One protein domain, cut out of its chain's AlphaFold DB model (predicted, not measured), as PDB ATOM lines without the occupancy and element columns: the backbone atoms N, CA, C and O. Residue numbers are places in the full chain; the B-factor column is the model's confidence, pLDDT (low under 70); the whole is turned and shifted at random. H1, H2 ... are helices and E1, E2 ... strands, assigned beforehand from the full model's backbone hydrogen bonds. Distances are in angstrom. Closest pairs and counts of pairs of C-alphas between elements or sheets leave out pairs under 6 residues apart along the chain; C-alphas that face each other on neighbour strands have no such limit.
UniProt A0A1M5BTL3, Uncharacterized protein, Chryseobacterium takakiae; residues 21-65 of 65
ATOM      1  N   PRO A  21     -32.903  16.327 -11.565       69.44
ATOM      2  CA  PRO A  21     -33.537  15.088 -12.018       69.44
ATOM      3  C   PRO A  21     -32.542  13.926 -12.125       69.44
ATOM      4  O   PRO A  21     -32.882  12.800 -11.778       69.44
ATOM      5  N   GLU A  22     -31.298  14.212 -12.520       65.56
ATOM      6  CA  GLU A  22     -30.207  13.234 -12.533       65.56
ATOM      7  C   GLU A  22     -29.829  12.764 -11.129       65.56
ATOM      8  O   GLU A  22     -29.691  11.566 -10.921       65.56
ATOM      9  N   CYS A  23     -29.726  13.659 -10.140       62.50
ATOM     10  CA  CYS A  23     -29.503  13.242  -8.757       62.50
ATOM     11  C   CYS A  23     -30.706  12.495  -8.168       62.50
ATOM     12  O   CYS A  23     -30.496  11.601  -7.360       62.50
ATOM     13  N   VAL A  24     -31.946  12.812  -8.555       67.94
ATOM     14  CA  VAL A  24     -33.131  12.044  -8.134       67.94
ATOM     15  C   VAL A  24     -33.078  10.641  -8.727       67.94
ATOM     16  O   VAL A  24     -33.260   9.672  -8.000       67.94
ATOM     17  N   ALA A  25     -32.793  10.525 -10.025       62.28
ATOM     18  CA  ALA A  25     -32.649   9.240 -10.696       62.28
ATOM     19  C   ALA A  25     -31.480   8.434 -10.116       62.28
ATOM     20  O   ALA A  25     -31.645   7.254  -9.832       62.28
ATOM     21  N   ALA A  26     -30.337   9.074  -9.861       57.38
ATOM     22  CA  ALA A  26     -29.184   8.453  -9.220       57.38
ATOM     23  C   ALA A  26     -29.488   8.034  -7.776       57.38
ATOM     24  O   ALA A  26     -29.096   6.949  -7.379       57.38
ATOM     25  N   GLN A  27     -30.231   8.832  -7.004       62.81
ATOM     26  CA  GLN A  27     -30.625   8.481  -5.638       62.81
ATOM     27  C   GLN A  27     -31.654   7.344  -5.610       62.81
ATOM     28  O   GLN A  27     -31.581   6.481  -4.745       62.81
ATOM     29  N   GLN A  28     -32.588   7.293  -6.562       64.06
ATOM     30  CA  GLN A  28     -33.513   6.163  -6.685       64.06
ATOM     31  C   GLN A  28     -32.843   4.898  -7.231       64.06
ATOM     32  O   GLN A  28     -33.237   3.803  -6.850       64.06
ATOM     33  N   ALA A  29     -31.835   5.038  -8.093       55.94
ATOM     34  CA  ALA A  29     -31.029   3.923  -8.583       55.94
ATOM     35  C   ALA A  29     -30.029   3.413  -7.530       55.94
ATOM     36  O   ALA A  29     -29.718   2.228  -7.526       55.94
ATOM     37  N   ALA A  30     -29.550   4.291  -6.644       60.06
ATOM     38  CA  ALA A  30     -28.650   3.938  -5.550       60.06
ATOM     39  C   ALA A  30     -29.360   3.162  -4.434       60.06
ATOM     40  O   ALA A  30     -28.733   2.332  -3.793       60.06
ATOM     41  N   VAL A  31     -30.664   3.393  -4.229       69.44
ATOM     42  CA  VAL A  31     -31.421   2.793  -3.124       69.44
ATOM     43  C   VAL A  31     -32.244   1.608  -3.623       69.44
ATOM     44  O   VAL A  31     -33.458   1.702  -3.826       69.44
ATOM     45  N   ALA A  32     -31.593   0.466  -3.842       78.06
ATOM     46  CA  ALA A  32     -32.321  -0.773  -4.102       78.06
ATOM     47  C   ALA A  32     -32.843  -1.374  -2.788       78.06
ATOM     48  O   ALA A  32     -32.121  -1.496  -1.800       78.06
ATOM     49  N   CYS A  33     -34.128  -1.741  -2.783       82.94
ATOM     50  CA  CYS A  33     -34.839  -2.202  -1.593       82.94
ATOM     51  C   CYS A  33     -35.238  -3.682  -1.683       82.94
ATOM     52  O   CYS A  33     -36.045  -4.096  -2.524       82.94
ATOM     53  N   TYR A  34     -34.778  -4.456  -0.712       87.06
ATOM     54  CA  TYR A  34     -34.992  -5.884  -0.534       87.06
ATOM     55  C   TYR A  34     -36.084  -6.185   0.488       87.06
ATOM     56  O   TYR A  34     -36.399  -5.384   1.368       87.06
ATOM     57  N   SER A  35     -36.665  -7.378   0.394       88.81
ATOM     58  CA  SER A  35     -37.649  -7.883   1.358       88.81
ATOM     59  C   SER A  35     -37.025  -8.377   2.668       88.81
ATOM     60  O   SER A  35     -37.733  -8.493   3.663       88.81
ATOM     61  N   THR A  36     -35.721  -8.672   2.696       90.38
ATOM     62  CA  THR A  36     -35.026  -9.206   3.878       90.38
ATOM     63  C   THR A  36     -33.655  -8.560   4.064       90.38
ATOM     64  O   THR A  36     -33.028  -8.116   3.102       90.38
ATOM     65  N   LEU A  37     -33.169  -8.539   5.311       87.94
ATOM     66  CA  LEU A  37     -31.842  -8.009   5.643       87.94
ATOM     67  C   LEU A  37     -30.736  -8.815   4.961       87.94
ATOM     68  O   LEU A  37     -29.800  -8.236   4.424       87.94
ATOM     69  N   ALA A  38     -30.876 -10.142   4.946       90.19
ATOM     70  CA  ALA A  38     -29.898 -11.037   4.338       90.19
ATOM     71  C   ALA A  38     -29.721 -10.760   2.838       90.19
ATOM     72  O   ALA A  38     -28.601 -10.795   2.346       90.19
ATOM     73  N   ALA A  39     -30.808 -10.441   2.125       88.62
ATOM     74  CA  ALA A  39     -30.738 -10.080   0.712       88.62
ATOM     75  C   ALA A  39     -30.019  -8.741   0.489       88.62
ATOM     76  O   ALA A  39     -29.237  -8.635  -0.444       88.62
ATOM     77  N   CYS A  40     -30.225  -7.762   1.376       88.06
ATOM     78  CA  CYS A  40     -29.480  -6.503   1.343       88.06
ATOM     79  C   CYS A  40     -27.985  -6.716   1.616       88.06
ATOM     80  O   CYS A  40     -27.140  -6.264   0.862       88.06
ATOM     81  N   GLN A  41     -27.635  -7.484   2.647       87.25
ATOM     82  CA  GLN A  41     -26.233  -7.748   2.991       87.25
ATOM     83  C   GLN A  41     -25.497  -8.617   1.962       87.25
ATOM     84  O   GLN A  41     -24.274  -8.558   1.879       87.25
ATOM     85  N   ALA A  42     -26.228  -9.442   1.209       87.94
ATOM     86  CA  ALA A  42     -25.674 -10.253   0.133       87.94
ATOM     87  C   ALA A  42     -25.432  -9.454  -1.158       87.94
ATOM     88  O   ALA A  42     -24.732  -9.953  -2.041       87.94
ATOM     89  N   ASP A  43     -26.007  -8.252  -1.292       83.50
ATOM     90  CA  ASP A  43     -25.807  -7.440  -2.483       83.50
ATOM     91  C   ASP A  43     -24.438  -6.733  -2.434       83.50
ATOM     92  O   ASP A  43     -24.129  -6.022  -1.472       83.50
ATOM     93  N   PRO A  44     -23.589  -6.908  -3.462       80.75
ATOM     94  CA  PRO A  44     -22.258  -6.312  -3.492       80.75
ATOM     95  C   PRO A  44     -22.280  -4.779  -3.574       80.75
ATOM     96  O   PRO A  44     -21.294  -4.149  -3.203       80.75
ATOM     97  N   ASN A  45     -23.376  -4.172  -4.028       78.19
ATOM     98  CA  ASN A  45     -23.542  -2.719  -4.074       78.19
ATOM     99  C   ASN A  45     -23.930  -2.138  -2.713       78.19
ATOM    100  O   ASN A  45     -23.765  -0.943  -2.493       78.19
ATOM    101  N   SER A  46     -24.409  -2.969  -1.784       76.56
ATOM    102  CA  SER A  46     -24.648  -2.546  -0.404       76.56
ATOM    103  C   SER A  46     -23.350  -2.379   0.388       76.56
ATOM    104  O   SER A  46     -23.386  -1.865   1.501       76.56
ATOM    105  N   TYR A  47     -22.204  -2.807  -0.151       77.81
ATOM    106  CA  TYR A  47     -20.897  -2.632   0.473       77.81
ATOM    107  C   TYR A  47     -20.342  -1.225   0.233       77.81
ATOM    108  O   TYR A  47     -19.998  -0.868  -0.892       77.81
ATOM    109  N   GLU A  48     -20.185  -0.452   1.309       74.69
ATOM    110  CA  GLU A  48     -19.632   0.899   1.247       74.69
ATOM    111  C   GLU A  48     -18.124   0.852   1.585       74.69
ATOM    112  O   GLU A  48     -17.743   0.670   2.753       74.69
ATOM    113  N   PRO A  49     -17.220   1.018   0.599       71.75
ATOM    114  CA  PRO A  49     -15.782   0.803   0.786       71.75
ATOM    115  C   PRO A  49     -15.144   1.792   1.770       71.75
ATOM    116  O   PRO A  49     -14.087   1.512   2.330       71.75
ATOM    117  N   THR A  50     -15.781   2.939   2.016       74.19
ATOM    118  CA  THR A  50     -15.305   3.949   2.972       74.19
ATOM    119  C   THR A  50     -15.500   3.526   4.429       74.19
ATOM    120  O   THR A  50     -14.696   3.898   5.281       74.19
ATOM    121  N   PHE A  51     -16.538   2.739   4.722       65.31
ATOM    122  CA  PHE A  51     -16.848   2.279   6.080       65.31
ATOM    123  C   PHE A  51     -16.532   0.794   6.292       65.31
ATOM    124  O   PHE A  51     -16.572   0.320   7.426       65.31
ATOM    125  N   GLY A  52     -16.188   0.067   5.223       68.44
ATOM    126  CA  GLY A  52     -15.805  -1.343   5.280       68.44
ATOM    127  C   GLY A  52     -16.951  -2.270   5.686       68.44
ATOM    128  O   GLY A  52     -16.704  -3.409   6.079       68.44
ATOM    129  N   THR A  53     -18.195  -1.794   5.620       73.50
ATOM    130  CA  THR A  53     -19.391  -2.526   6.034       73.50
ATOM    131  C   THR A  53     -20.484  -2.412   4.981       73.50
ATOM    132  O   THR A  53     -20.552  -1.449   4.218       73.50
ATOM    133  N   SER A  54     -21.346  -3.427   4.932       77.62
ATOM    134  CA  SER A  54     -22.584  -3.368   4.163       77.62
ATOM    135  C   SER A  54     -23.574  -2.433   4.864       77.62
ATOM    136  O   SER A  54     -23.955  -2.698   6.009       77.62
ATOM    137  N   PHE A  55     -23.976  -1.351   4.202       80.62
ATOM    138  CA  PHE A  55     -24.931  -0.381   4.722       80.62
ATOM    139  C   PHE A  55     -26.347  -0.796   4.317       80.62
ATOM    140  O   PHE A  55     -26.671  -0.838   3.142       80.62
ATOM    141  N   CYS A  56     -27.185  -1.145   5.296       85.38
ATOM    142  CA  CYS A  56     -28.575  -1.543   5.070       85.38
ATOM    143  C   CYS A  56     -29.485  -0.835   6.080       85.38
ATOM    144  O   CYS A  56     -29.423  -1.095   7.282       85.38
ATOM    145  N   MET A  57     -30.360   0.038   5.595       82.62
ATOM    146  CA  MET A  57     -31.398   0.727   6.354       82.62
ATOM    147  C   MET A  57     -32.752   0.030   6.196       82.62
ATOM    148  O   MET A  57     -33.161  -0.319   5.093       82.62
ATOM    149  N   HIS A  58     -33.491  -0.136   7.292       78.94
ATOM    150  CA  HIS A  58     -34.862  -0.646   7.239       78.94
ATOM    151  C   HIS A  58     -35.858   0.515   7.085       78.94
ATOM    152  O   HIS A  58     -36.031   1.315   8.004       78.94
ATOM    153  N   TYR A  59     -36.523   0.605   5.932       75.56
ATOM    154  CA  TYR A  59     -37.484   1.656   5.599       75.56
ATOM    155  C   TYR A  59     -38.723   1.065   4.917       75.56
ATOM    156  O   TYR A  59     -38.614   0.236   4.018       75.56
ATOM    157  N   CYS A  60     -39.920   1.478   5.348       74.19
ATOM    158  CA  CYS A  60     -41.199   1.002   4.793       74.19
ATOM    159  C   CYS A  60     -41.317  -0.537   4.678       74.19
ATOM    160  O   CYS A  60     -41.805  -1.046   3.671       74.19
ATOM    161  N   ASN A  61     -40.896  -1.278   5.714       75.19
ATOM    162  CA  ASN A  61     -40.876  -2.753   5.752       75.19
ATOM    163  C   ASN A  61     -39.990  -3.407   4.676       75.19
ATOM    164  O   ASN A  61     -40.249  -4.531   4.241       75.19
ATOM    165  N   ARG A  62     -38.963  -2.694   4.214       78.00
ATOM    166  CA  ARG A  62     -37.949  -3.178   3.274       78.00
ATOM    167  C   ARG A  62     -36.565  -2.796   3.788       78.00
ATOM    168  O   ARG A  62     -36.428  -1.831   4.535       78.00
ATOM    169  N   TYR A  63     -35.548  -3.548   3.396       81.81
ATOM    170  CA  TYR A  63     -34.148  -3.220   3.661       81.81
ATOM    171  C   TYR A  63     -33.549  -2.592   2.412       81.81
ATOM    172  O   TYR A  63     -33.580  -3.228   1.369       81.81
ATOM    173  N   CYS A  64     -33.030  -1.376   2.495       77.88
ATOM    174  CA  CYS A  64     -32.410  -0.680   1.372       77.88
ATOM    175  C   CYS A  64     -30.983  -0.274   1.737       77.88
ATOM    176  O   CYS A  64     -30.711  -0.073   2.918       77.88
ATOM    177  N   TYR A  65     -30.098  -0.154   0.757       78.44
ATOM    178  CA  TYR A  65     -28.751   0.396   0.938       78.44
ATOM    179  C   TYR A  65     -28.673   1.817   0.395       78.44
ATOM    180  O   TYR A  65     -29.535   2.163  -0.444       78.44
TER     181      TYR A  65
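Overview. This is residues 21 to 65 of the 65 residues of an uncharacterized protein of Chryseobacterium takakiae (UniProt A0A1M5BTL3). A small two-stranded hairpin, E1 and E2, has the short helix H2 packed on it, mostly by E2, while residues 21 to 29 of helix H1 stick out from this body as a free arm. The long link from H2 to E1 folds back on itself, residues 47 to 48 pairing with 53 to 54, and its tip lies at the opposite end of the body from the turn between E1 and E2. The printed part has 45 residues, with named elements in the order H1, H2, E1, E2; the sheet, order E1 - E2, is antiparallel, and the class is mixed, helices and strands, with under half of the residues in named elements. The whole is flat and only just compact, close to loose, with a radius of gyration of the C-alphas of 10.7 A and spans of 31 by 27 by 13 A.

Arrangement. E1, residues 57 to 59, and E2, residues 62 to 64, form an antiparallel hairpin, their directions at 139 degrees. N 57 and O 64 are 2.7 A apart and N 62 and O 59 are 3.0 A apart, within hydrogen-bond range. The closest C-alphas of E2 and H2, residues 37 to 42, are those of Tyr 63 and Leu 37, 5.7 A apart. Residues 33 to 34 pair antiparallel with residues 63 to 64 of E2. H1, residues 21 to 30, is apart from E1, E2 and H2. In H1 and H2 every O i to N i+4 pair is within hydrogen-bond range.

Along the chain. E1 is 6.2 A long and E2 6.4 A, with C-alpha 64 at (-32.410, -0.680, 1.372). H2 is 8.6 A long. H1 is 13.8 A long and begins with C-alpha 21 at (-33.537, 15.088, -12.018).

Size, cuts and confidence. The two C-alphas farthest apart, those of Pro 21 and Ala 38, are 31.0 A apart. The printed part has no cut. The link from H2 to E1, 14 residues, is long. Mean pLDDT of the printed part is 76.1; residues 21 to 31 and 51 to 52 are under 70.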